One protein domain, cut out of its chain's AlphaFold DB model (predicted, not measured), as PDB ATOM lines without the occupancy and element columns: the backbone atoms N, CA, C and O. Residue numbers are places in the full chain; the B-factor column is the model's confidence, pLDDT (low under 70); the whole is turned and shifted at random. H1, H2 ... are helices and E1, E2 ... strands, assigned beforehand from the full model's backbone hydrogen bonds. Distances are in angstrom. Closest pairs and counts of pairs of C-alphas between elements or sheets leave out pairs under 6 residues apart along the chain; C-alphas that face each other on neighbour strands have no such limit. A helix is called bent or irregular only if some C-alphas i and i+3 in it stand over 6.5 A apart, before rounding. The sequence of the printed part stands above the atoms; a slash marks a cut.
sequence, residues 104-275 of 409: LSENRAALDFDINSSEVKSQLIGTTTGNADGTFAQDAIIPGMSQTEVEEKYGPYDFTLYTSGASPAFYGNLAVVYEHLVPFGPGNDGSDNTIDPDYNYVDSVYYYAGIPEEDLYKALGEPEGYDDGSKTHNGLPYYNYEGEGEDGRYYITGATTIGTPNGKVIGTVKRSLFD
ATOM      1  N   LEU A 104     210.827 155.408 123.453       70.75
ATOM      2  CA  LEU A 104     210.331 154.837 124.712       70.75
ATOM      3  C   LEU A 104     209.160 155.663 125.248       70.75
ATOM      4  O   LEU A 104     208.153 155.102 125.658       70.75
ATOM      5  N   SER A 105     209.257 156.993 125.169       70.75
ATOM      6  CA  SER A 105     208.165 157.903 125.533       70.75
ATOM      7  C   SER A 105     206.905 157.670 124.692       70.75
ATOM      8  O   SER A 105     205.810 157.631 125.251       70.75
ATOM      9  N   GLU A 106     207.044 157.509 123.373       74.50
ATOM     10  CA  GLU A 106     205.911 157.222 122.485       74.50
ATOM     11  C   GLU A 106     205.306 155.839 122.759       74.50
ATOM     12  O   GLU A 106     204.083 155.704 122.790       74.50
ATOM     13  N   ASN A 107     206.136 154.825 123.023       81.94
ATOM     14  CA  ASN A 107     205.652 153.488 123.369       81.94
ATOM     15  C   ASN A 107     204.930 153.467 124.718       81.94
ATOM     16  O   ASN A 107     203.904 152.809 124.850       81.94
ATOM     17  N   ARG A 108     205.437 154.190 125.720       82.25
ATOM     18  CA  ARG A 108     204.841 154.229 127.061       82.25
ATOM     19  C   ARG A 108     203.493 154.945 127.071       82.25
ATOM     20  O   ARG A 108     202.593 154.515 127.775       82.25
ATOM     21  N   ALA A 109     203.315 155.955 126.216       81.50
ATOM     22  CA  ALA A 109     202.018 156.601 126.013       81.50
ATOM     23  C   ALA A 109     200.945 155.642 125.458       81.50
ATOM     24  O   ALA A 109     199.757 155.902 125.619       81.50
ATOM     25  N   ALA A 110     201.344 154.527 124.833       79.88
ATOM     26  CA  ALA A 110     200.422 153.466 124.425       79.88
ATOM     27  C   ALA A 110     199.960 152.578 125.597       79.88
ATOM     28  O   ALA A 110     199.193 151.651 125.376       79.88
ATOM     29  N   LEU A 111     200.441 152.812 126.820       82.69
ATOM     30  CA  LEU A 111     199.959 152.135 128.028       82.69
ATOM     31  C   LEU A 111     198.950 152.981 128.808       82.69
ATOM     32  O   LEU A 111     198.331 152.477 129.743       82.69
ATOM     33  N   ASP A 112     198.778 154.248 128.426       79.44
ATOM     34  CA  ASP A 112     197.869 155.174 129.084       79.44
ATOM     35  C   ASP A 112     196.483 155.104 128.433       79.44
ATOM     36  O   ASP A 112     196.340 155.101 127.206       79.44
ATOM     37  N   PHE A 113     195.430 155.090 129.247       78.38
ATOM     38  CA  PHE A 113     194.063 155.201 128.743       78.38
ATOM     39  C   PHE A 113     193.176 156.028 129.662       78.38
ATOM     40  O   PHE A 113     193.311 156.032 130.883       78.38
ATOM     41  N   ASP A 114     192.215 156.720 129.052       81.12
ATOM     42  CA  ASP A 114     191.201 157.477 129.774       81.12
ATOM     43  C   ASP A 114     189.948 156.619 129.952       81.12
ATOM     44  O   ASP A 114     189.184 156.410 129.005       81.12
ATOM     45  N   ILE A 115     189.709 156.159 131.181       79.88
ATOM     46  CA  ILE A 115     188.504 155.405 131.561       79.88
ATOM     47  C   ILE A 115     187.200 156.186 131.318       79.88
ATOM     48  O   ILE A 115     186.124 155.600 131.213       79.88
ATOM     49  N   ASN A 116     187.268 157.512 131.163       81.75
ATOM     50  CA  ASN A 116     186.113 158.322 130.783       81.75
ATOM     51  C   ASN A 116     185.853 158.348 129.274       81.75
ATOM     52  O   ASN A 116     184.775 158.786 128.858       81.75
ATOM     53  N   SER A 117     186.789 157.875 128.451       84.50
ATOM     54  CA  SER A 117     186.604 157.818 127.005       84.50
ATOM     55  C   SER A 117     185.545 156.778 126.632       84.50
ATOM     56  O   SER A 117     185.464 155.691 127.203       84.50
ATOM     57  N   SER A 118     184.708 157.105 125.646       80.06
ATOM     58  CA  SER A 118     183.650 156.195 125.185       80.06
ATOM     59  C   SER A 118     184.203 154.894 124.607       80.06
ATOM     60  O   SER A 118     183.566 153.854 124.730       80.06
ATOM     61  N   GLU A 119     185.381 154.963 123.984       79.06
ATOM     62  CA  GLU A 119     186.090 153.802 123.454       79.06
ATOM     63  C   GLU A 119     186.484 152.848 124.580       79.06
ATOM     64  O   GLU A 119     186.116 151.674 124.530       79.06
ATOM     65  N   VAL A 120     187.113 153.365 125.644       79.00
ATOM     66  CA  VAL A 120     187.506 152.534 126.784       79.00
ATOM     67  C   VAL A 120     186.276 151.929 127.466       79.00
ATOM     68  O   VAL A 120     186.225 150.730 127.713       79.00
ATOM     69  N   LYS A 121     185.225 152.720 127.698       79.94
ATOM     70  CA  LYS A 121     183.997 152.208 128.331       79.94
ATOM     71  C   LYS A 121     183.360 151.068 127.540       79.94
ATOM     72  O   LYS A 121     182.959 150.077 128.138       79.94
ATOM     73  N   SER A 122     183.300 151.183 126.211       78.00
ATOM     74  CA  SER A 122     182.706 150.136 125.364       78.00
ATOM     75  C   SER A 122     183.450 148.804 125.433       78.00
ATOM     76  O   SER A 122     182.831 147.753 125.312       78.00
ATOM     77  N   GLN A 123     184.761 148.854 125.662       76.69
ATOM     78  CA  GLN A 123     185.621 147.681 125.813       76.69
ATOM     79  C   GLN A 123     185.691 147.175 127.259       76.69
ATOM     80  O   GLN A 123     186.183 146.078 127.487       76.69
ATOM     81  N   LEU A 124     185.217 147.940 128.244       78.56
ATOM     82  CA  LEU A 124     185.071 147.469 129.623       78.56
ATOM     83  C   LEU A 124     183.679 146.896 129.890       78.56
ATOM     84  O   LEU A 124     183.545 146.068 130.780       78.56
ATOM     85  N   ILE A 125     182.655 147.301 129.137       83.06
ATOM     86  CA  ILE A 125     181.262 146.890 129.348       83.06
ATOM     87  C   ILE A 125     180.681 146.376 128.027       83.06
ATOM     88  O   ILE A 125     180.483 147.148 127.087       83.06
ATOM     89  N   GLY A 126     180.398 145.073 127.966       81.44
ATOM     90  CA  GLY A 126     179.915 144.381 126.768       81.44
ATOM     91  C   GLY A 126     180.907 143.359 126.207       81.44
ATOM     92  O   GLY A 126     182.023 143.199 126.702       81.44
ATOM     93  N   THR A 127     180.495 142.674 125.138       78.81
ATOM     94  CA  THR A 127     181.217 141.526 124.551       78.81
ATOM     95  C   THR A 127     181.835 141.803 123.181       78.81
ATOM     96  O   THR A 127     182.722 141.081 122.729       78.81
ATOM     97  N   THR A 128     181.374 142.847 122.490       73.62
ATOM     98  CA  THR A 128     181.632 143.057 121.055       73.62
ATOM     99  C   THR A 128     182.890 143.868 120.758       73.62
ATOM    100  O   THR A 128     183.252 144.037 119.594       73.62
ATOM    101  N   THR A 129     183.562 144.381 121.788       70.62
ATOM    102  CA  THR A 129     184.791 145.169 121.651       70.62
ATOM    103  C   THR A 129     185.874 144.668 122.613       70.62
ATOM    104  O   THR A 129     185.576 144.043 123.634       70.62
ATOM    105  N   GLY A 130     187.145 144.909 122.279       66.56
ATOM    106  CA  GLY A 130     188.300 144.272 122.924       66.56
ATOM    107  C   GLY A 130     188.645 142.924 122.279       66.56
ATOM    108  O   GLY A 130     188.203 142.640 121.163       66.56
ATOM    109  N   ASN A 131     189.461 142.108 122.949       62.38
ATOM    110  CA  ASN A 131     189.885 140.815 122.409       62.38
ATOM    111  C   ASN A 131     188.886 139.683 122.711       62.38
ATOM    112  O   ASN A 131     187.935 139.842 123.478       62.38
ATOM    113  N   ALA A 132     189.105 138.533 122.066       60.50
ATOM    114  CA  ALA A 132     188.254 137.356 122.217       60.50
ATOM    115  C   ALA A 132     188.306 136.758 123.633       60.50
ATOM    116  O   ALA A 132     187.289 136.255 124.097       60.50
ATOM    117  N   ASP A 133     189.447 136.891 124.314       60.31
ATOM    118  CA  ASP A 133     189.707 136.337 125.649       60.31
ATOM    119  C   ASP A 133     189.102 137.194 126.778       60.31
ATOM    120  O   ASP A 133     189.239 136.898 127.963       60.31
ATOM    121  N   GLY A 134     188.437 138.295 126.422       53.19
ATOM    122  CA  GLY A 134     187.700 139.152 127.339       53.19
ATOM    123  C   GLY A 134     188.521 140.159 128.122       53.19
ATOM    124  O   GLY A 134     187.934 141.012 128.788       53.19
ATOM    125  N   THR A 135     189.839 140.176 127.957       53.75
ATOM    126  CA  THR A 135     190.685 141.230 128.517       53.75
ATOM    127  C   THR A 135     190.590 142.503 127.660       53.75
ATOM    128  O   THR A 135     190.321 142.464 126.454       53.75
ATOM    129  N   PHE A 136     190.769 143.681 128.266       54.44
ATOM    130  CA  PHE A 136     190.915 144.943 127.526       54.44
ATOM    131  C   PHE A 136     192.339 144.997 126.937       54.44
ATOM    132  O   PHE A 136     193.119 145.886 127.253       54.44
ATOM    133  N   ALA A 137     192.804 143.987 126.189       49.53
ATOM    134  CA  ALA A 137     194.140 144.089 125.611       49.53
ATOM    135  C   ALA A 137     194.127 145.280 124.652       49.53
ATOM    136  O   ALA A 137     193.628 145.200 123.533       49.53
ATOM    137  N   GLN A 138     194.712 146.396 125.078       56.34
ATOM    138  CA  GLN A 138     195.537 147.102 124.128       56.34
ATOM    139  C   GLN A 138     196.576 146.069 123.691       56.34
ATOM    140  O   GLN A 138     197.140 145.395 124.554       56.34
ATOM    141  N   ASP A 139     196.815 145.913 122.391       61.62
ATOM    142  CA  ASP A 139     197.802 144.984 121.806       61.62
ATOM    143  C   ASP A 139     199.268 145.299 122.228       61.62
ATOM    144  O   ASP A 139     200.230 145.054 121.496       61.62
ATOM    145  N   ALA A 140     199.455 145.938 123.384       77.94
ATOM    146  CA  ALA A 140     200.687 146.458 123.923       77.94
ATOM    147  C   ALA A 140     201.455 145.398 124.728       77.94
ATOM    148  O   ALA A 140     202.541 145.000 124.296       77.94
ATOM    149  N   ILE A 141     200.883 144.947 125.855       85.31
ATOM    150  CA  ILE A 141     201.416 143.891 126.729       85.31
ATOM    151  C   ILE A 141     200.401 142.749 126.751       85.31
ATOM    152  O   ILE A 141     199.246 142.959 127.121       85.31
ATOM    153  N   ILE A 142     200.828 141.559 126.339       83.62
ATOM    154  CA  ILE A 142     199.967 140.379 126.202       83.62
ATOM    155  C   ILE A 142     200.553 139.183 126.962       83.62
ATOM    156  O   ILE A 142     201.779 139.124 127.120       83.62
ATOM    157  N   PRO A 143     199.713 138.221 127.395       82.56
ATOM    158  CA  PRO A 143     200.191 136.974 127.980       82.56
ATOM    159  C   PRO A 143     201.244 136.277 127.111       82.56
ATOM    160  O   PRO A 143     201.134 136.247 125.881       82.56
ATOM    161  N   GLY A 144     202.273 135.736 127.759       84.81
ATOM    162  CA  GLY A 144     203.410 135.074 127.119       84.81
ATOM    163  C   GLY A 144     204.574 135.986 126.712       84.81
ATOM    164  O   GLY A 144     205.612 135.464 126.313       84.81
ATOM    165  N   MET A 145     204.457 137.315 126.824       90.81
ATOM    166  CA  MET A 145     205.633 138.200 126.744       90.81
ATOM    167  C   MET A 145     206.507 138.022 127.989       90.81
ATOM    168  O   MET A 145     205.980 137.948 129.091       90.81
ATOM    169  N   SER A 146     207.827 137.983 127.847       95.81
ATOM    170  CA  SER A 146     208.759 138.034 128.984       95.81
ATOM    171  C   SER A 146     208.842 139.442 129.584       95.81
ATOM    172  O   SER A 146     208.591 140.439 128.900       95.81
ATOM    173  N   GLN A 147     209.246 139.546 130.851       96.06
ATOM    174  CA  GLN A 147     209.496 140.836 131.493       96.06
ATOM    175  C   GLN A 147     210.551 141.649 130.731       96.06
ATOM    176  O   GLN A 147     210.356 142.847 130.527       96.06
ATOM    177  N   THR A 148     211.614 141.010 130.232       96.12
ATOM    178  CA  THR A 148     212.608 141.679 129.376       96.12
ATOM    179  C   THR A 148     211.961 142.285 128.129       96.12
ATOM    180  O   THR A 148     212.190 143.457 127.834       96.12
ATOM    181  N   GLU A 149     211.108 141.543 127.415       95.25
ATOM    182  CA  GLU A 149     210.418 142.061 126.221       95.25
ATOM    183  C   GLU A 149     209.501 143.250 126.536       95.25
ATOM    184  O   GLU A 149     209.398 144.191 125.740       95.25
ATOM    185  N   VAL A 150     208.833 143.229 127.693       94.19
ATOM    186  CA  VAL A 150     208.008 144.350 128.166       94.19
ATOM    187  C   VAL A 150     208.885 145.570 128.452       94.19
ATOM    188  O   VAL A 150     208.609 146.660 127.944       94.19
ATOM    189  N   GLU A 151     209.963 145.398 129.216       95.25
ATOM    190  CA  GLU A 151     210.818 146.498 129.669       95.25
ATOM    191  C   GLU A 151     211.674 147.101 128.550       95.25
ATOM    192  O   GLU A 151     211.878 148.317 128.521       95.25
ATOM    193  N   GLU A 152     212.099 146.308 127.564       94.00
ATOM    194  CA  GLU A 152     212.758 146.823 126.357       94.00
ATOM    195  C   GLU A 152     211.837 147.743 125.546       94.00
ATOM    196  O   GLU A 152     212.291 148.712 124.926       94.00
ATOM    197  N   LYS A 153     210.531 147.449 125.534       91.31
ATOM    198  CA  LYS A 153     209.550 148.177 124.725       91.31
ATOM    199  C   LYS A 153     208.982 149.398 125.446       91.31
ATOM    200  O   LYS A 153     208.785 150.430 124.797       91.31
ATOM    201  N   TYR A 154     208.728 149.286 126.748       92.06
ATOM    202  CA  TYR A 154     207.973 150.266 127.538       92.06
ATOM    203  C   TYR A 154     208.762 150.902 128.690       92.06
ATOM    204  O   TYR A 154     208.269 151.834 129.335       92.06
ATOM    205  N   GLY A 155     209.996 150.450 128.918       93.94
ATOM    206  CA  GLY A 155     210.797 150.815 130.081       93.94
ATOM    207  C   GLY A 155     210.428 150.005 131.331       93.94
ATOM    208  O   GLY A 155     209.485 149.212 131.297       93.94
ATOM    209  N   PRO A 156     211.158 150.207 132.442       94.38
ATOM    210  CA  PRO A 156     210.890 149.520 133.701       94.38
ATOM    211  C   PRO A 156     209.493 149.853 134.237       94.38
ATOM    212  O   PRO A 156     208.897 150.883 133.884       94.38
ATOM    213  N   TYR A 157     208.984 148.990 135.116       93.19
ATOM    214  CA  TYR A 157     207.737 149.253 135.831       93.19
ATOM    215  C   TYR A 157     207.867 150.498 136.726       93.19
ATOM    216  O   TYR A 157     208.944 150.840 137.213       93.19
ATOM    217  N   ASP A 158     206.758 151.204 136.936       89.50
ATOM    218  CA  ASP A 158     206.678 152.400 137.775       89.50
ATOM    219  C   ASP A 158     206.703 152.056 139.271       89.50
ATOM    220  O   ASP A 158     207.324 152.760 140.068       89.50
ATOM    221  N   PHE A 159     205.992 150.996 139.656       88.88
ATOM    222  CA  PHE A 159     205.979 150.436 141.007       88.88
ATOM    223  C   PHE A 159     205.425 149.005 140.995       88.88
ATOM    224  O   PHE A 159     204.834 148.559 140.012       88.88
ATOM    225  N   THR A 160     205.584 148.301 142.110       88.81
ATOM    226  CA  THR A 160     204.882 147.051 142.407       88.81
ATOM    227  C   THR A 160     204.323 147.107 143.829       88.81
ATOM    228  O   THR A 160     204.666 148.003 144.607       88.81
ATOM    229  N   LEU A 161     203.366 146.237 144.135       78.12
ATOM    230  CA  LEU A 161     202.708 146.162 145.435       78.12
ATOM    231  C   LEU A 161     202.190 144.755 145.673       78.12
ATOM    232  O   LEU A 161     201.573 144.167 144.793       78.12
ATOM    233  N   TYR A 162     202.415 144.242 146.876       74.56
ATOM    234  CA  TYR A 162     201.936 142.926 147.265       74.56
ATOM    235  C   TYR A 162     200.423 142.964 147.521       74.56
ATOM    236  O   TYR A 162     199.943 143.699 148.390       74.56
ATOM    237  N   THR A 163     199.665 142.174 146.769       65.50
ATOM    238  CA  THR A 163     198.216 142.020 146.881       65.50
ATOM    239  C   THR A 163     197.825 140.566 146.627       65.50
ATOM    240  O   THR A 163     198.202 139.973 145.623       65.50
ATOM    241  N   SER A 164     197.070 139.980 147.561       61.00
ATOM    242  CA  SER A 164     196.421 138.672 147.380       61.00
ATOM    243  C   SER A 164     197.351 137.546 146.892       61.00
ATOM    244  O   SER A 164     196.961 136.746 146.049       61.00
ATOM    245  N   GLY A 165     198.586 137.488 147.407       66.50
ATOM    246  CA  GLY A 165     199.558 136.441 147.060       66.50
ATOM    247  C   GLY A 165     200.418 136.720 145.822       66.50
ATOM    248  O   GLY A 165     201.260 135.895 145.488       66.50
ATOM    249  N   ALA A 166     200.255 137.873 145.171       78.00
ATOM    250  CA  ALA A 166     201.075 138.313 144.044       78.00
ATOM    251  C   ALA A 166     201.570 139.754 144.240       78.00
ATOM    252  O   ALA A 166     201.017 140.513 145.031       78.00
ATOM    253  N   SER A 167     202.586 140.160 143.486       86.31
ATOM    254  CA  SER A 167     203.057 141.540 143.377       86.31
ATOM    255  C   SER A 167     202.961 141.999 141.921       86.31
ATOM    256  O   SER A 167     203.929 141.860 141.178       86.31
ATOM    257  N   PRO A 168     201.823 142.540 141.452       86.69
ATOM    258  CA  PRO A 168     201.711 143.022 140.080       86.69
ATOM    259  C   PRO A 168     202.700 144.166 139.807       86.69
ATOM    260  O   PRO A 168     202.897 145.043 140.652       86.69
ATOM    261  N   ALA A 169     203.310 144.186 138.627       91.44
ATOM    262  CA  ALA A 169     204.168 145.263 138.146       91.44
ATOM    263  C   ALA A 169     203.350 146.285 137.351       91.44
ATOM    264  O   ALA A 169     202.648 145.930 136.405       91.44
ATOM    265  N   PHE A 170     203.429 147.559 137.721       88.94
ATOM    266  CA  PHE A 170     202.613 148.609 137.117       88.94
ATOM    267  C   PHE A 170     203.402 149.341 136.036       88.94
ATOM    268  O   PHE A 170     204.441 149.923 136.326       88.94
ATOM    269  N   TYR A 171     202.896 149.347 134.806       89.69
ATOM    270  CA  TYR A 171     203.447 150.071 133.663       89.69
ATOM    271  C   TYR A 171     202.386 151.049 133.143       89.69
ATOM    272  O   TYR A 171     201.444 150.642 132.457       89.69
ATOM    273  N   GLY A 172     202.497 152.340 133.473       86.56
ATOM    274  CA  GLY A 172     201.471 153.325 133.113       86.56
ATOM    275  C   GLY A 172     200.125 152.971 133.748       86.56
ATOM    276  O   GLY A 172     200.041 152.863 134.969       86.56
ATOM    277  N   ASN A 173     199.082 152.764 132.937       85.38
ATOM    278  CA  ASN A 173     197.759 152.316 133.385       85.38
ATOM    279  C   ASN A 173     197.553 150.786 133.319       85.38
ATOM    280  O   ASN A 173     196.419 150.317 133.413       85.38
ATOM    281  N   LEU A 174     198.608 149.978 133.188       84.94
ATOM    282  CA  LEU A 174     198.513 148.513 133.206       84.94
ATOM    283  C   LEU A 174     199.197 147.931 134.441       84.94
ATOM    284  O   LEU A 174     200.289 148.353 134.802       84.94
ATOM    285  N   ALA A 175     198.571 146.939 135.063       84.88
ATOM    286  CA  ALA A 175     199.148 146.128 136.125       84.88
ATOM    287  C   ALA A 175     199.356 144.707 135.599       84.88
ATOM    288  O   ALA A 175     198.419 144.052 135.159       84.88
ATOM    289  N   VAL A 176     200.595 144.245 135.607       86.50
ATOM    290  CA  VAL A 176     201.037 143.013 134.957       86.50
ATOM    291  C   VAL A 176     201.423 142.011 136.031       86.50
ATOM    292  O   VAL A 176     202.289 142.292 136.857       86.50
ATOM    293  N   VAL A 177     200.781 140.850 136.032       86.38
ATOM    294  CA  VAL A 177     201.161 139.715 136.875       86.38
ATOM    295  C   VAL A 177     201.947 138.736 136.021       86.38
ATOM    296  O   VAL A 177     201.512 138.331 134.942       86.38
ATOM    297  N   TYR A 178     203.129 138.393 136.516       88.25
ATOM    298  CA  TYR A 178     204.012 137.424 135.889       88.25
ATOM    299  C   TYR A 178     203.802 136.024 136.481       88.25
ATOM    300  O   TYR A 178     203.263 135.893 137.577       88.25
ATOM    301  N   GLU A 179     204.254 134.982 135.785       86.31
ATOM    302  CA  GLU A 179     204.100 133.574 136.196       86.31
ATOM    303  C   GLU A 179     204.692 133.261 137.583       86.31
ATOM    304  O   GLU A 179     204.150 132.435 138.313       86.31
ATOM    305  N   HIS A 180     205.764 133.948 137.993       84.06
ATOM    306  CA  HIS A 180     206.333 133.824 139.346       84.06
ATOM    307  C   HIS A 180     205.576 134.647 140.401       84.06
ATOM    308  O   HIS A 180     206.050 134.807 141.524       84.06
ATOM    309  N   LEU A 181     204.425 135.214 140.037       86.69
ATOM    310  CA  LEU A 181     203.578 136.106 140.830       86.69
ATOM    311  C   LEU A 181     204.226 137.438 141.229       86.69
ATOM    312  O   LEU A 181     203.516 138.328 141.681       86.69
ATOM    313  N   VAL A 182     205.530 137.626 141.025       90.81
ATOM    314  CA  VAL A 182     206.272 138.863 141.314       90.81
ATOM    315  C   VAL A 182     207.196 139.229 140.139       90.81
ATOM    316  O   VAL A 182     207.654 138.335 139.417       90.81
ATOM    317  N   PRO A 183     207.484 140.521 139.890       95.25
ATOM    318  CA  PRO A 183     208.462 140.921 138.889       95.25
ATOM    319  C   PRO A 183     209.886 140.681 139.383       95.25
ATOM    320  O   PRO A 183     210.167 140.714 140.582       95.25
ATOM    321  N   PHE A 184     210.807 140.552 138.437       96.12
ATOM    322  CA  PHE A 184     212.220 140.768 138.691       96.12
ATOM    323  C   PHE A 184     212.470 142.232 139.077       96.12
ATOM    324  O   PHE A 184     211.939 143.138 138.433       96.12
ATOM    325  N   GLY A 185     213.288 142.477 140.101       93.00
ATOM    326  CA  GLY A 185     213.589 143.835 140.554       93.00
ATOM    327  C   GLY A 185     214.551 143.891 141.747       93.00
ATOM    328  O   GLY A 185     215.294 142.942 141.988       93.00
ATOM    329  N   PRO A 186     214.609 145.010 142.493       88.62
ATOM    330  CA  PRO A 186     215.567 145.208 143.582       88.62
ATOM    331  C   PRO A 186     215.330 144.331 144.827       88.62
ATOM    332  O   PRO A 186     216.239 144.218 145.655       88.62
ATOM    333  N   GLY A 187     214.156 143.713 144.984       85.50
ATOM    334  CA  GLY A 187     213.838 142.823 146.108       85.50
ATOM    335  C   GLY A 187     213.254 143.505 147.352       85.50
ATOM    336  O   GLY A 187     212.932 142.834 148.326       85.50
ATOM    337  N   ASN A 188     213.149 144.838 147.369       84.38
ATOM    338  CA  ASN A 188     212.696 145.618 148.533       84.38
ATOM    339  C   ASN A 188     211.353 146.341 148.327       84.38
ATOM    340  O   ASN A 188     210.886 147.029 149.233       84.38
ATOM    341  N   ASP A 189     210.756 146.208 147.148       81.50
ATOM    342  CA  ASP A 189     209.510 146.850 146.723       81.50
ATOM    343  C   ASP A 189     208.376 145.844 146.464       81.50
ATOM    344  O   ASP A 189     207.278 146.257 146.111       81.50
ATOM    345  N   GLY A 190     208.621 144.546 146.675       84.25
ATOM    346  CA  GLY A 190     207.706 143.451 146.331       84.25
ATOM    347  C   GLY A 190     208.135 142.647 145.098       84.25
ATOM    348  O   GLY A 190     207.477 141.661 144.778       84.25
ATOM    349  N   SER A 191     209.228 143.048 144.439       92.06
ATOM    350  CA  SER A 191     209.930 142.261 143.416       92.06
ATOM    351  C   SER A 191     210.858 141.197 144.019       92.06
ATOM    352  O   SER A 191     211.104 141.190 145.226       92.06
ATOM    353  N   ASP A 192     211.419 140.332 143.172       90.50
ATOM    354  CA  ASP A 192     212.438 139.340 143.531       90.50
ATOM    355  C   ASP A 192     213.674 139.493 142.626       90.50
ATOM    356  O   ASP A 192     213.581 139.497 141.401       90.50
ATOM    357  N   ASN A 193     214.860 139.631 143.221       93.69
ATOM    358  CA  ASN A 193     216.113 139.819 142.480       93.69
ATOM    359  C   ASN A 193     216.763 138.507 142.002       93.69
ATOM    360  O   ASN A 193     217.822 138.541 141.370       93.69
ATOM    361  N   THR A 194     216.161 137.364 142.331       93.19
ATOM    362  CA  THR A 194     216.637 136.026 141.969       93.19
ATOM    363  C   THR A 194     215.964 135.466 140.716       93.19
ATOM    364  O   THR A 194     216.473 134.505 140.137       93.19
ATOM    365  N   ILE A 195     214.863 136.083 140.274       92.38
ATOM    366  CA  ILE A 195     214.138 135.720 139.053       92.38
ATOM    367  C   ILE A 195     214.942 136.137 137.817       92.38
ATOM    368  O   ILE A 195     215.546 137.207 137.783       92.38
ATOM    369  N   ASP A 196     214.928 135.304 136.778       93.50
ATOM    370  CA  ASP A 196     215.450 135.673 135.462       93.50
ATOM    371  C   ASP A 196     214.338 136.361 134.638       93.50
ATOM    372  O   ASP A 196     213.342 135.702 134.312       93.50
ATOM    373  N   PRO A 197     214.458 137.662 134.301       94.75
ATOM    374  CA  PRO A 197     213.409 138.398 133.590       94.75
ATOM    375  C   PRO A 197     213.146 137.880 132.166       94.75
ATOM    376  O   PRO A 197     212.057 138.115 131.636       94.75
ATOM    377  N   ASP A 198     214.075 137.124 131.563       95.31
ATOM    378  CA  ASP A 198     213.881 136.488 130.249       95.31
ATOM    379  C   ASP A 198     212.908 135.292 130.309       95.31
ATOM    380  O   ASP A 198     212.346 134.886 129.286       95.31
ATOM    381  N   TYR A 199     212.696 134.732 131.507       93.44
ATOM    382  CA  TYR A 199     211.807 133.591 131.767       93.44
ATOM    383  C   TYR A 199     210.671 133.927 132.736       93.44
ATOM    384  O   TYR A 199     209.998 133.026 133.238       93.44
ATOM    385  N   ASN A 200     210.451 135.213 133.011       93.62
ATOM    386  CA  ASN A 200     209.303 135.669 133.777       93.62
ATOM    387  C   ASN A 200     208.231 136.166 132.808       93.62
ATOM    388  O   ASN A 200     208.274 137.313 132.362       93.62
ATOM    389  N   TYR A 201     207.316 135.281 132.418       92.06
ATOM    390  CA  TYR A 201     206.316 135.583 131.396       92.06
ATOM    391  C   TYR A 201     205.070 136.227 131.992       92.06
ATOM    392  O   TYR A 201     204.695 135.950 133.130       92.06
ATOM    393  N   VAL A 202     204.438 137.114 131.229       86.81
ATOM    394  CA  VAL A 202     203.146 137.709 131.562       86.81
ATOM    395  C   VAL A 202     202.112 136.590 131.612       86.81
ATOM    396  O   VAL A 202     201.846 135.952 130.594       86.81
ATOM    397  N   ASP A 203     201.517 136.393 132.781       81.12
ATOM    398  CA  ASP A 203     200.399 135.477 132.990       81.12
ATOM    399  C   ASP A 203     199.075 136.221 132.779       81.12
ATOM    400  O   ASP A 203     198.233 135.839 131.963       81.12
ATOM    401  N   SER A 204     198.926 137.365 133.449       76.31
ATOM    402  CA  SER A 204     197.706 138.162 133.392       76.31
ATOM    403  C   SER A 204     197.975 139.665 133.432       76.31
ATOM    404  O   SER A 204     198.976 140.147 133.963       76.31
ATOM    405  N   VAL A 205     197.064 140.432 132.829       78.00
ATOM    406  CA  VAL A 205     197.129 141.898 132.769       78.00
ATOM    407  C   VAL A 205     195.813 142.477 133.278       78.00
ATOM    408  O   VAL A 205     194.731 142.111 132.818       78.00
ATOM    409  N   TYR A 206     195.920 143.393 134.232       74.94
ATOM    410  CA  TYR A 206     194.830 144.125 134.863       74.94
ATOM    411  C   TYR A 206     194.910 145.599 134.473       74.94
ATOM    412  O   TYR A 206     195.991 146.156 134.268       74.94
ATOM    413  N   TYR A 207     193.763 146.265 134.415       75.06
ATOM    414  CA  TYR A 207     193.711 147.690 134.111       75.06
ATOM    415  C   TYR A 207     193.852 148.459 135.398       75.06
ATOM    416  O   TYR A 207     193.040 148.328 136.308       75.06
ATOM    417  N   TYR A 208     194.864 149.302 135.453       74.19
ATOM    418  CA  TYR A 208     195.029 150.286 136.492       74.19
ATOM    419  C   TYR A 208     194.410 151.602 136.009       74.19
ATOM    420  O   TYR A 208     195.021 152.384 135.288       74.19
ATOM    421  N   ALA A 209     193.164 151.857 136.409       66.19
ATOM    422  CA  ALA A 209     192.391 153.001 135.933       66.19
ATOM    423  C   ALA A 209     192.979 154.355 136.367       66.19
ATOM    424  O   ALA A 209     192.605 155.387 135.818       66.19
ATOM    425  N   GLY A 210     193.880 154.373 137.359       69.38
ATOM    426  CA  GLY A 210     194.588 155.584 137.788       69.38
ATOM    427  C   GLY A 210     193.688 156.675 138.375       69.38
ATOM    428  O   GLY A 210     194.148 157.799 138.579       69.38
ATOM    429  N   ILE A 211     192.421 156.358 138.645       70.56
ATOM    430  CA  ILE A 211     191.418 157.287 139.167       70.56
ATOM    431  C   ILE A 211     191.045 156.955 140.618       70.56
ATOM    432  O   ILE A 211     191.120 155.785 141.012       70.56
ATOM    433  N   PRO A 212     190.640 157.965 141.410       72.25
ATOM    434  CA  PRO A 212     190.068 157.753 142.736       72.25
ATOM    435  C   PRO A 212     188.800 156.897 142.688       72.25
ATOM    436  O   PRO A 212     188.078 156.885 141.687       72.25
ATOM    437  N   GLU A 213     188.494 156.243 143.805       68.00
ATOM    438  CA  GLU A 213     187.280 155.438 143.984       68.00
ATOM    439  C   GLU A 213     186.006 156.211 143.605       68.00
ATOM    440  O   GLU A 213     185.180 155.710 142.841       68.00
ATOM    441  N   GLU A 214     185.872 157.469 144.050       73.06
ATOM    442  CA  GLU A 214     184.675 158.280 143.791       73.06
ATOM    443  C   GLU A 214     184.422 158.581 142.304       73.06
ATOM    444  O   GLU A 214     183.319 158.991 141.920       73.06
ATOM    445  N   ASP A 215     185.443 158.416 141.465       78.75
ATOM    446  CA  ASP A 215     185.369 158.640 140.028       78.75
ATOM    447  C   ASP A 215     185.138 157.338 139.259       78.75
ATOM    448  O   ASP A 215     184.678 157.383 138.118       78.75
ATOM    449  N   LEU A 216     185.369 156.181 139.883       76.44
ATOM    450  CA  LEU A 216     185.199 154.881 139.245       76.44
ATOM    451  C   LEU A 216     183.722 154.596 138.956       76.44
ATOM    452  O   LEU A 216     183.365 154.256 137.827       76.44
ATOM    453  N   TYR A 217     182.850 154.911 139.918       75.19
ATOM    454  CA  TYR A 217     181.396 154.893 139.736       75.19
ATOM    455  C   TYR A 217     180.925 155.847 138.623       75.19
ATOM    456  O   TYR A 217     180.047 155.516 137.829       75.19
ATOM    457  N   LYS A 218     181.522 157.044 138.510       80.38
ATOM    458  CA  LYS A 218     181.178 157.997 137.433       80.38
ATOM    459  C   LYS A 218     181.643 157.503 136.065       80.38
ATOM    460  O   LYS A 218     181.021 157.825 135.048       80.38
ATOM    461  N   ALA A 219     182.756 156.777 136.033       80.88
ATOM    462  CA  ALA A 219     183.335 156.273 134.807       80.88
ATOM    463  C   ALA A 219     182.542 155.073 134.270       80.88
ATOM    464  O   ALA A 219     182.136 155.105 133.108       80.88
ATOM    465  N   LEU A 220     182.268 154.071 135.102       81.94
ATOM    466  CA  LEU A 220     181.659 152.809 134.669       81.94
ATOM    467  C   LEU A 220     180.127 152.787 134.775       81.94
ATOM    468  O   LEU A 220     179.483 152.046 134.041       81.94
ATOM    469  N   GLY A 221     179.535 153.661 135.592       83.50
ATOM    470  CA  GLY A 221     178.093 153.697 135.829       83.50
ATOM    471  C   GLY A 221     177.669 152.867 137.042       83.50
ATOM    472  O   GLY A 221     178.501 152.460 137.856       83.50
ATOM    473  N   GLU A 222     176.357 152.659 137.171       83.00
ATOM    474  CA  GLU A 222     175.768 151.852 138.245       83.00
ATOM    475  C   GLU A 222     176.129 150.372 138.056       83.00
ATOM    476  O   GLU A 222     175.869 149.849 136.975       83.00
ATOM    477  N   PRO A 223     176.735 149.714 139.062       85.00
ATOM    478  CA  PRO A 223     177.030 148.289 138.999       85.00
ATOM    479  C   PRO A 223     175.782 147.449 139.286       85.00
ATOM    480  O   PRO A 223     174.900 147.861 140.047       85.00
ATOM    481  N   GLU A 224     175.745 146.238 138.745       83.12
ATOM    482  CA  GLU A 224     174.748 145.223 139.083       83.12
ATOM    483  C   GLU A 224     174.969 144.658 140.501       83.12
ATOM    484  O   GLU A 224     174.000 144.368 141.209       83.12
ATOM    485  N   GLY A 225     176.228 144.573 140.950       78.12
ATOM    486  CA  GLY A 225     176.610 144.125 142.293       78.12
ATOM    487  C   GLY A 225     177.606 145.060 142.981       78.12
ATOM    488  O   GLY A 225     178.504 145.611 142.349       78.12
ATOM    489  N   TYR A 226     177.468 145.238 144.297       80.81
ATOM    490  CA  TYR A 226     178.358 146.086 145.093       80.81
ATOM    491  C   TYR A 226     178.684 145.449 146.443       80.81
ATOM    492  O   TYR A 226     177.780 145.081 147.198       80.81
ATOM    493  N   ASP A 227     179.976 145.394 146.751       73.06
ATOM    494  CA  ASP A 227     180.521 145.115 148.074       73.06
ATOM    495  C   ASP A 227     181.277 146.355 148.562       73.06
ATOM    496  O   ASP A 227     182.119 146.897 147.847       73.06
ATOM    497  N   ASP A 228     180.986 146.817 149.777       72.19
ATOM    498  CA  ASP A 228     181.654 147.977 150.382       72.19
ATOM    499  C   ASP A 228     183.049 147.661 150.937       72.19
ATOM    500  O   ASP A 228     183.671 148.508 151.578       72.19
ATOM    501  N   GLY A 229     183.535 146.448 150.687       61.84
ATOM    502  CA  GLY A 229     184.775 145.910 151.212       61.84
ATOM    503  C   GLY A 229     184.575 145.110 152.494       61.84
ATOM    504  O   GLY A 229     185.526 144.517 152.992       61.84
ATOM    505  N   SER A 230     183.355 145.039 153.040       59.62
ATOM    506  CA  SER A 230     183.085 144.252 154.249       59.62
ATOM    507  C   SER A 230     183.291 142.751 154.060       59.62
ATOM    508  O   SER A 230     183.513 142.057 155.056       59.62
ATOM    509  N   LYS A 231     183.249 142.247 152.819       55.16
ATOM    510  CA  LYS A 231     183.515 140.831 152.513       55.16
ATOM    511  C   LYS A 231     184.789 140.605 151.706       55.16
ATOM    512  O   LYS A 231     185.131 139.459 151.425       55.16
ATOM    513  N   THR A 232     185.505 141.662 151.326       53.88
ATOM    514  CA  THR A 232     186.757 141.530 150.578       53.88
ATOM    515  C   THR A 232     187.934 141.385 151.541       53.88
ATOM    516  O   THR A 232     187.994 142.019 152.594       53.88
ATOM    517  N   HIS A 233     188.916 140.553 151.185       43.38
ATOM    518  CA  HIS A 233     190.092 140.306 152.032       43.38
ATOM    519  C   HIS A 233     190.933 141.566 152.296       43.38
ATOM    520  O   HIS A 233     191.625 141.654 153.308       43.38
ATOM    521  N   ASN A 234     190.881 142.545 151.391       50.22
ATOM    522  CA  ASN A 234     191.605 143.809 151.508       50.22
ATOM    523  C   ASN A 234     190.777 144.925 152.171       50.22
ATOM    524  O   ASN A 234     191.313 146.011 152.384       50.22
ATOM    525  N   GLY A 235     189.505 144.680 152.511       55.56
ATOM    526  CA  GLY A 235     188.626 145.697 153.089       55.56
ATOM    527  C   GLY A 235     188.260 146.819 152.114       55.56
ATOM    528  O   GLY A 235     187.842 147.890 152.554       55.56
ATOM    529  N   LEU A 236     188.488 146.617 150.811       66.31
ATOM    530  CA  LEU A 236     188.291 147.625 149.774       66.31
ATOM    531  C   LEU A 236     187.053 147.310 148.930       66.31
ATOM    532  O   LEU A 236     186.773 146.129 148.694       66.31
ATOM    533  N   PRO A 237     186.330 148.337 148.449       68.56
ATOM    534  CA  PRO A 237     185.129 148.141 147.654       68.56
ATOM    535  C   PRO A 237     185.357 147.293 146.402       68.56
ATOM    536  O   PRO A 237     186.413 147.352 145.759       68.56
ATOM    537  N   TYR A 238     184.327 146.534 146.039       79.06
ATOM    538  CA  TYR A 238     184.259 145.753 144.811       79.06
ATOM    539  C   TYR A 238     182.946 146.049 144.082       79.06
ATOM    540  O   TYR A 238     181.858 145.952 144.650       79.06
ATOM    541  N   TYR A 239     183.054 146.415 142.811       83.31
ATOM    542  CA  TYR A 239     181.945 146.721 141.918       83.31
ATOM    543  C   TYR A 239     181.892 145.644 140.842       83.31
ATOM    544  O   TYR A 239     182.890 145.407 140.161       83.31
ATOM    545  N   ASN A 240     180.739 145.004 140.686       83.38
ATOM    546  CA  ASN A 240     180.525 143.982 139.677       83.38
ATOM    547  C   ASN A 240     179.605 144.512 138.583       83.38
ATOM    548  O   ASN A 240     178.506 144.980 138.893       83.38
ATOM    549  N   TYR A 241     180.054 144.404 137.335       86.19
ATOM    550  CA  TYR A 241     179.245 144.708 136.168       86.19
ATOM    551  C   TYR A 241     179.043 143.466 135.314       86.19
ATOM    552  O   TYR A 241     180.022 142.854 134.901       86.19
ATOM    553  N   GLU A 242     177.808 143.108 134.993       89.31
ATOM    554  CA  GLU A 242     177.519 141.856 134.286       89.31
ATOM    555  C   GLU A 242     176.455 142.023 133.206       89.31
ATOM    556  O   GLU A 242     175.590 142.896 133.272       89.31
ATOM    557  N   GLY A 243     176.525 141.190 132.168       88.31
ATOM    558  CA  GLY A 243     175.510 141.200 131.126       88.31
ATOM    559  C   GLY A 243     175.762 140.221 129.991       88.31
ATOM    560  O   GLY A 243     176.837 139.641 129.851       88.31
ATOM    561  N   GLU A 244     174.742 140.065 129.153       90.06
ATOM    562  CA  GLU A 244     174.799 139.298 127.910       90.06
ATOM    563  C   GLU A 244     174.945 140.262 126.728       90.06
ATOM    564  O   GLU A 244     174.233 141.267 126.620       90.06
ATOM    565  N   GLY A 245     175.895 139.979 125.845       86.00
ATOM    566  CA  GLY A 245     176.110 140.743 124.628       86.00
ATOM    567  C   GLY A 245     175.202 140.324 123.477       86.00
ATOM    568  O   GLY A 245     174.593 139.261 123.478       86.00
ATOM    569  N   GLU A 246     175.153 141.143 122.420       85.88
ATOM    570  CA  GLU A 246     174.360 140.836 121.214       85.88
ATOM    571  C   GLU A 246     174.828 139.568 120.472       85.88
ATOM    572  O   GLU A 246     174.095 139.019 119.649       85.88
ATOM    573  N   ASP A 247     176.054 139.122 120.737       85.88
ATOM    574  CA  ASP A 247     176.647 137.899 120.201       85.88
ATOM    575  C   ASP A 247     176.318 136.641 121.024       85.88
ATOM    576  O   ASP A 247     176.746 135.553 120.643       85.88
ATOM    577  N   GLY A 248     175.541 136.775 122.107       85.94
ATOM    578  CA  GLY A 248     175.135 135.681 122.993       85.94
ATOM    579  C   GLY A 248     176.201 135.251 124.001       85.94
ATOM    580  O   GLY A 248     175.977 134.294 124.734       85.94
ATOM    581  N   ARG A 249     177.355 135.931 124.040       87.75
ATOM    582  CA  ARG A 249     178.364 135.737 125.088       87.75
ATOM    583  C   ARG A 249     178.002 136.553 126.325       87.75
ATOM    584  O   ARG A 249     177.269 137.539 126.240       87.75
ATOM    585  N   TYR A 250     178.581 136.190 127.457       86.69
ATOM    586  CA  TYR A 250     178.414 136.887 128.728       86.69
ATOM    587  C   TYR A 250     179.695 137.629 129.088       86.69
ATOM    588  O   TYR A 250     180.791 137.206 128.718       86.69
ATOM    589  N   TYR A 251     179.570 138.745 129.798       85.62
ATOM    590  CA  TYR A 251     180.705 139.456 130.374       85.62
ATOM    591  C   TYR A 251     180.517 139.651 131.874       85.62
ATOM    592  O   TYR A 251     179.403 139.881 132.342       85.62
ATOM    593  N   ILE A 252     181.636 139.610 132.596       84.38
ATOM    594  CA  ILE A 252     181.749 140.079 133.976       84.38
ATOM    595  C   ILE A 252     182.909 141.065 134.021       84.38
ATOM    596  O   ILE A 252     184.029 140.722 133.641       84.38
ATOM    597  N   THR A 253     182.655 142.274 134.500       82.19
ATOM    598  CA  THR A 253     183.657 143.306 134.736       82.19
ATOM    599  C   THR A 253     183.702 143.621 136.219       82.19
ATOM    600  O   THR A 253     182.821 144.284 136.754       82.19
ATOM    601  N   GLY A 254     184.751 143.154 136.883       78.94
ATOM    602  CA  GLY A 254     185.050 143.492 138.265       78.94
ATOM    603  C   GLY A 254     185.892 144.756 138.333       78.94
ATOM    604  O   GLY A 254     186.901 144.877 137.636       78.94
ATOM    605  N   ALA A 255     185.518 145.688 139.198       77.88
ATOM    606  CA  ALA A 255     186.364 146.807 139.564       77.88
ATOM    607  C   ALA A 255     186.588 146.830 141.073       77.88
ATOM    608  O   ALA A 255     185.650 146.722 141.852       77.88
ATOM    609  N   THR A 256     187.834 146.988 141.493       72.69
ATOM    610  CA  THR A 256     188.209 147.112 142.905       72.69
ATOM    611  C   THR A 256     189.134 148.300 143.088       72.69
ATOM    612  O   THR A 256     189.498 148.958 142.111       72.69
ATOM    613  N   THR A 257     189.507 148.606 144.323       72.75
ATOM    614  CA  THR A 257     190.538 149.593 144.601       72.75
ATOM    615  C   THR A 257     191.755 148.955 145.255       72.75
ATOM    616  O   THR A 257     191.671 147.892 145.863       72.75
ATOM    617  N   ILE A 258     192.912 149.596 145.101       69.19
ATOM    618  CA  ILE A 258     194.168 149.222 145.754       69.19
ATOM    619  C   ILE A 258     194.845 150.471 146.329       69.19
ATOM    620  O   ILE A 258     194.665 151.581 145.825       69.19
ATOM    621  N   GLY A 259     195.633 150.308 147.391       67.50
ATOM    622  CA  GLY A 259     196.477 151.373 147.934       67.50
ATOM    623  C   GLY A 259     197.835 151.415 147.233       67.50
ATOM    624  O   GLY A 259     198.549 150.421 147.204       67.50
ATOM    625  N   THR A 260     198.219 152.567 146.690       68.88
ATOM    626  CA  THR A 260     199.571 152.789 146.142       68.88
ATOM    627  C   THR A 260     200.598 153.084 147.240       68.88
ATOM    628  O   THR A 260     200.234 153.612 148.297       68.88
ATOM    629  N   PRO A 261     201.908 152.908 146.965       65.69
ATOM    630  CA  PRO A 261     202.983 153.295 147.887       65.69
ATOM    631  C   PRO A 261     202.976 154.775 148.306       65.69
ATOM    632  O   PRO A 261     203.506 155.132 149.354       65.69
ATOM    633  N   ASN A 262     202.365 155.658 147.508       71.44
ATOM    634  CA  ASN A 262     202.232 157.082 147.833       71.44
ATOM    635  C   ASN A 262     200.964 157.411 148.655       71.44
ATOM    636  O   ASN A 262     200.688 158.587 148.905       71.44
ATOM    637  N   GLY A 263     200.206 156.394 149.076       65.31
ATOM    638  CA  GLY A 263     199.010 156.525 149.907       65.31
ATOM    639  C   GLY A 263     197.729 156.873 149.146       65.31
ATOM    640  O   GLY A 263     196.717 157.165 149.780       65.31
ATOM    641  N   LYS A 264     197.737 156.866 147.806       70.31
ATOM    642  CA  LYS A 264     196.510 157.019 147.011       70.31
ATOM    643  C   LYS A 264     195.785 155.688 146.884       70.31
ATOM    644  O   LYS A 264     196.411 154.700 146.507       70.31
ATOM    645  N   VAL A 265     194.478 155.698 147.129       63.22
ATOM    646  CA  VAL A 265     193.570 154.606 146.765       63.22
ATOM    647  C   VAL A 265     193.145 154.807 145.320       63.22
ATOM    648  O   VAL A 265     192.788 155.916 144.918       63.22
ATOM    649  N   ILE A 266     193.233 153.747 144.538       69.62
ATOM    650  CA  ILE A 266     193.092 153.809 143.090       69.62
ATOM    651  C   ILE A 266     192.295 152.627 142.561       69.62
ATOM    652  O   ILE A 266     192.421 151.521 143.069       69.62
ATOM    653  N   GLY A 267     191.516 152.856 141.510       69.81
ATOM    654  CA  GLY A 267     190.740 151.810 140.855       69.81
ATOM    655  C   GLY A 267     191.563 150.860 139.984       69.81
ATOM    656  O   GLY A 267     192.390 151.300 139.179       69.81
ATOM    657  N   THR A 268     191.264 149.570 140.072       73.31
ATOM    658  CA  THR A 268     191.648 148.543 139.101       73.31
ATOM    659  C   THR A 268     190.408 147.895 138.508       73.31
ATOM    660  O   THR A 268     189.436 147.679 139.224       73.31
ATOM    661  N   VAL A 269     190.442 147.557 137.222       74.44
ATOM    662  CA  VAL A 269     189.316 146.944 136.508       74.44
ATOM    663  C   VAL A 269     189.797 145.695 135.778       74.44
ATOM    664  O   VAL A 269     190.889 145.682 135.211       74.44
ATOM    665  N   LYS A 270     188.981 144.646 135.774       75.19
ATOM    666  CA  LYS A 270     189.180 143.430 134.987       75.19
ATOM    667  C   LYS A 270     187.855 143.041 134.357       75.19
ATOM    668  O   LYS A 270     186.852 142.973 135.054       75.19
ATOM    669  N   ARG A 271     187.876 142.747 133.061       78.81
ATOM    670  CA  ARG A 271     186.761 142.118 132.352       78.81
ATOM    671  C   ARG A 271     187.130 140.682 131.995       78.81
ATOM    672  O   ARG A 271     188.282 140.411 131.658       78.81
ATOM    673  N   SER A 272     186.136 139.808 132.052       76.00
ATOM    674  CA  SER A 272     186.157 138.431 131.571       76.00
ATOM    675  C   SER A 272     184.975 138.213 130.623       76.00
ATOM    676  O   SER A 272     183.909 138.801 130.827       76.00
ATOM    677  N   LEU A 273     185.162 137.382 129.596       78.25
ATOM    678  CA  LEU A 273     184.102 136.945 128.684       78.25
ATOM    679  C   LEU A 273     183.871 135.445 128.827       78.25
ATOM    680  O   LEU A 273     184.815 134.692 129.053       78.25
ATOM    681  N   PHE A 274     182.624 135.030 128.650       80.75
ATOM    682  CA  PHE A 274     182.192 133.646 128.778       80.75
ATOM    683  C   PHE A 274     181.296 133.280 127.595       80.75
ATOM    684  O   PHE A 274     180.429 134.060 127.197       80.75
ATOM    685  N   ASP A 275     181.509 132.096 127.023       85.12
ATOM    686  CA  ASP A 275     180.663 131.572 125.941       85.12
ATOM    687  C   ASP A 275     179.306 131.064 126.457       85.12
ATOM    688  O   ASP A 275     178.341 130.985 125.700       85.12
TER     689      ASP A 275
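Overview. This is residues 104 to 275 of the 409 residues of an uncharacterized protein of Salinicoccus roseus (UniProt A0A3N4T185). A single twisted antiparallel sheet of seven strands runs through the domain, with the meander E1, E2 and E3 at one end and the long strands E5, E6 and E7, edged by the short E4, at the other, joined where E3 pairs briefly with E7. H4 covers part of the long-stranded half over E6, while H1 and H3 sit at the E1 to E3 end, where the long loop of residues 179 to 201 folds out and back between E2 and E3. The printed part has 172 residues with four named helices and seven named strands, along the chain H1 H2 H3 E1 E2 E3 H4 E4 E5 E6 E7; the sheet's order is E1 E2 E3 E7 E6 E5 E4. The class is mixed, helices and strands, with under half of the residues in named elements. The whole is compact, with a radius of gyration of the C-alphas of 15.9 A and spans of 44 by 34 by 29 A.

Along the chain. H1, residues 104 to 109, begins at C-alpha 104 at (210.331, 154.837, 124.712). H2 is residues 118 to 124, and H3 is residues 147 to 154, 10.3 A long. E1, residues 169 to 171, E2, residues 174 to 178, and E3, residues 202 to 208, follow; E3 is 15.8 A long and begins at C-alpha 202 at (203.146, 137.709, 131.562). H4 is residues 213 to 220, 11.2 A long, and is neither bent nor irregular, but only just: C-alphas 214 and 217 are 6.2 A apart. E4 is residues 225 to 227, and E5 is residues 238 to 244, 20.4 A long. E6, residues 250 to 259, measures 30.1 A, and E7, residues 265 to 274, measures 29.9 A and ends at C-alpha 274 at (182.192, 133.646, 128.778).

Arrangement. E1, E2 and E3 form a meander, each strand the antiparallel neighbour of the one before, and E4, E5, E6 and E7 form another. E1 is an edge strand; N 169 and O 176 of the hairpin E1 and E2 are 2.8 A apart, within hydrogen-bond range. In the hairpin E2 and E3, N 175 and O 206 are 2.8 A apart. The pairing of E3 is staggered: residues 202 to 207 pair with E2 and residues 207 to 208 with E7, where N 207 and O 269 are 3.0 A apart. N 254 and O 270 of the hairpin E6 and E7 are 2.8 A apart, N 253 and O 241 of the hairpin E5 and E6 are 2.7 A apart, and N 227 and O 238 of the hairpin E4 and E5, in which E4 is the other edge strand, are 2.9 A apart, each pair within hydrogen-bond range. Residues 159 to 160 pair antiparallel with residues 169 to 170 of E1. H3 and H4 make two layers with the sheet, helices on one face of a sheet. H4 is on the sheet at a height of 8.8 A, over E6, and runs along the strands at 15 degrees to E6 on the local plane; its closest C-alphas to E7 are those of Glu 213 and Gly 267, 5.9 A apart. H3 is on the sheet at a height of 7.3 A, over none of its strands. H1 is not on the sheet but touches H3, about perpendicular at 86 degrees, the closest C-alphas being those of Arg 108 and Tyr 154, 5.1 A apart. H2 only grazes the sheet with its residues 123 to 124, and is close to but not clearly touching H4, with C-alphas Lys 121 and Leu 220 at 6.8 A. H3 and H4 are apart. Each O i to N i+4 pair is within hydrogen-bond range in H1, H2 and H3; in H4 it is 2 of 4.

Size, cuts and confidence. The two C-alphas farthest apart, those of Thr 194 and Glu 246, are 47.3 A from each other. The printed part has no cut. The links H2 to H3, H3 to E1 and E2 to E3 are long. The mean pLDDT of the printed part is 79.4, and 33 residues are under 70, among them residues 130 to 139 and 229 to 237.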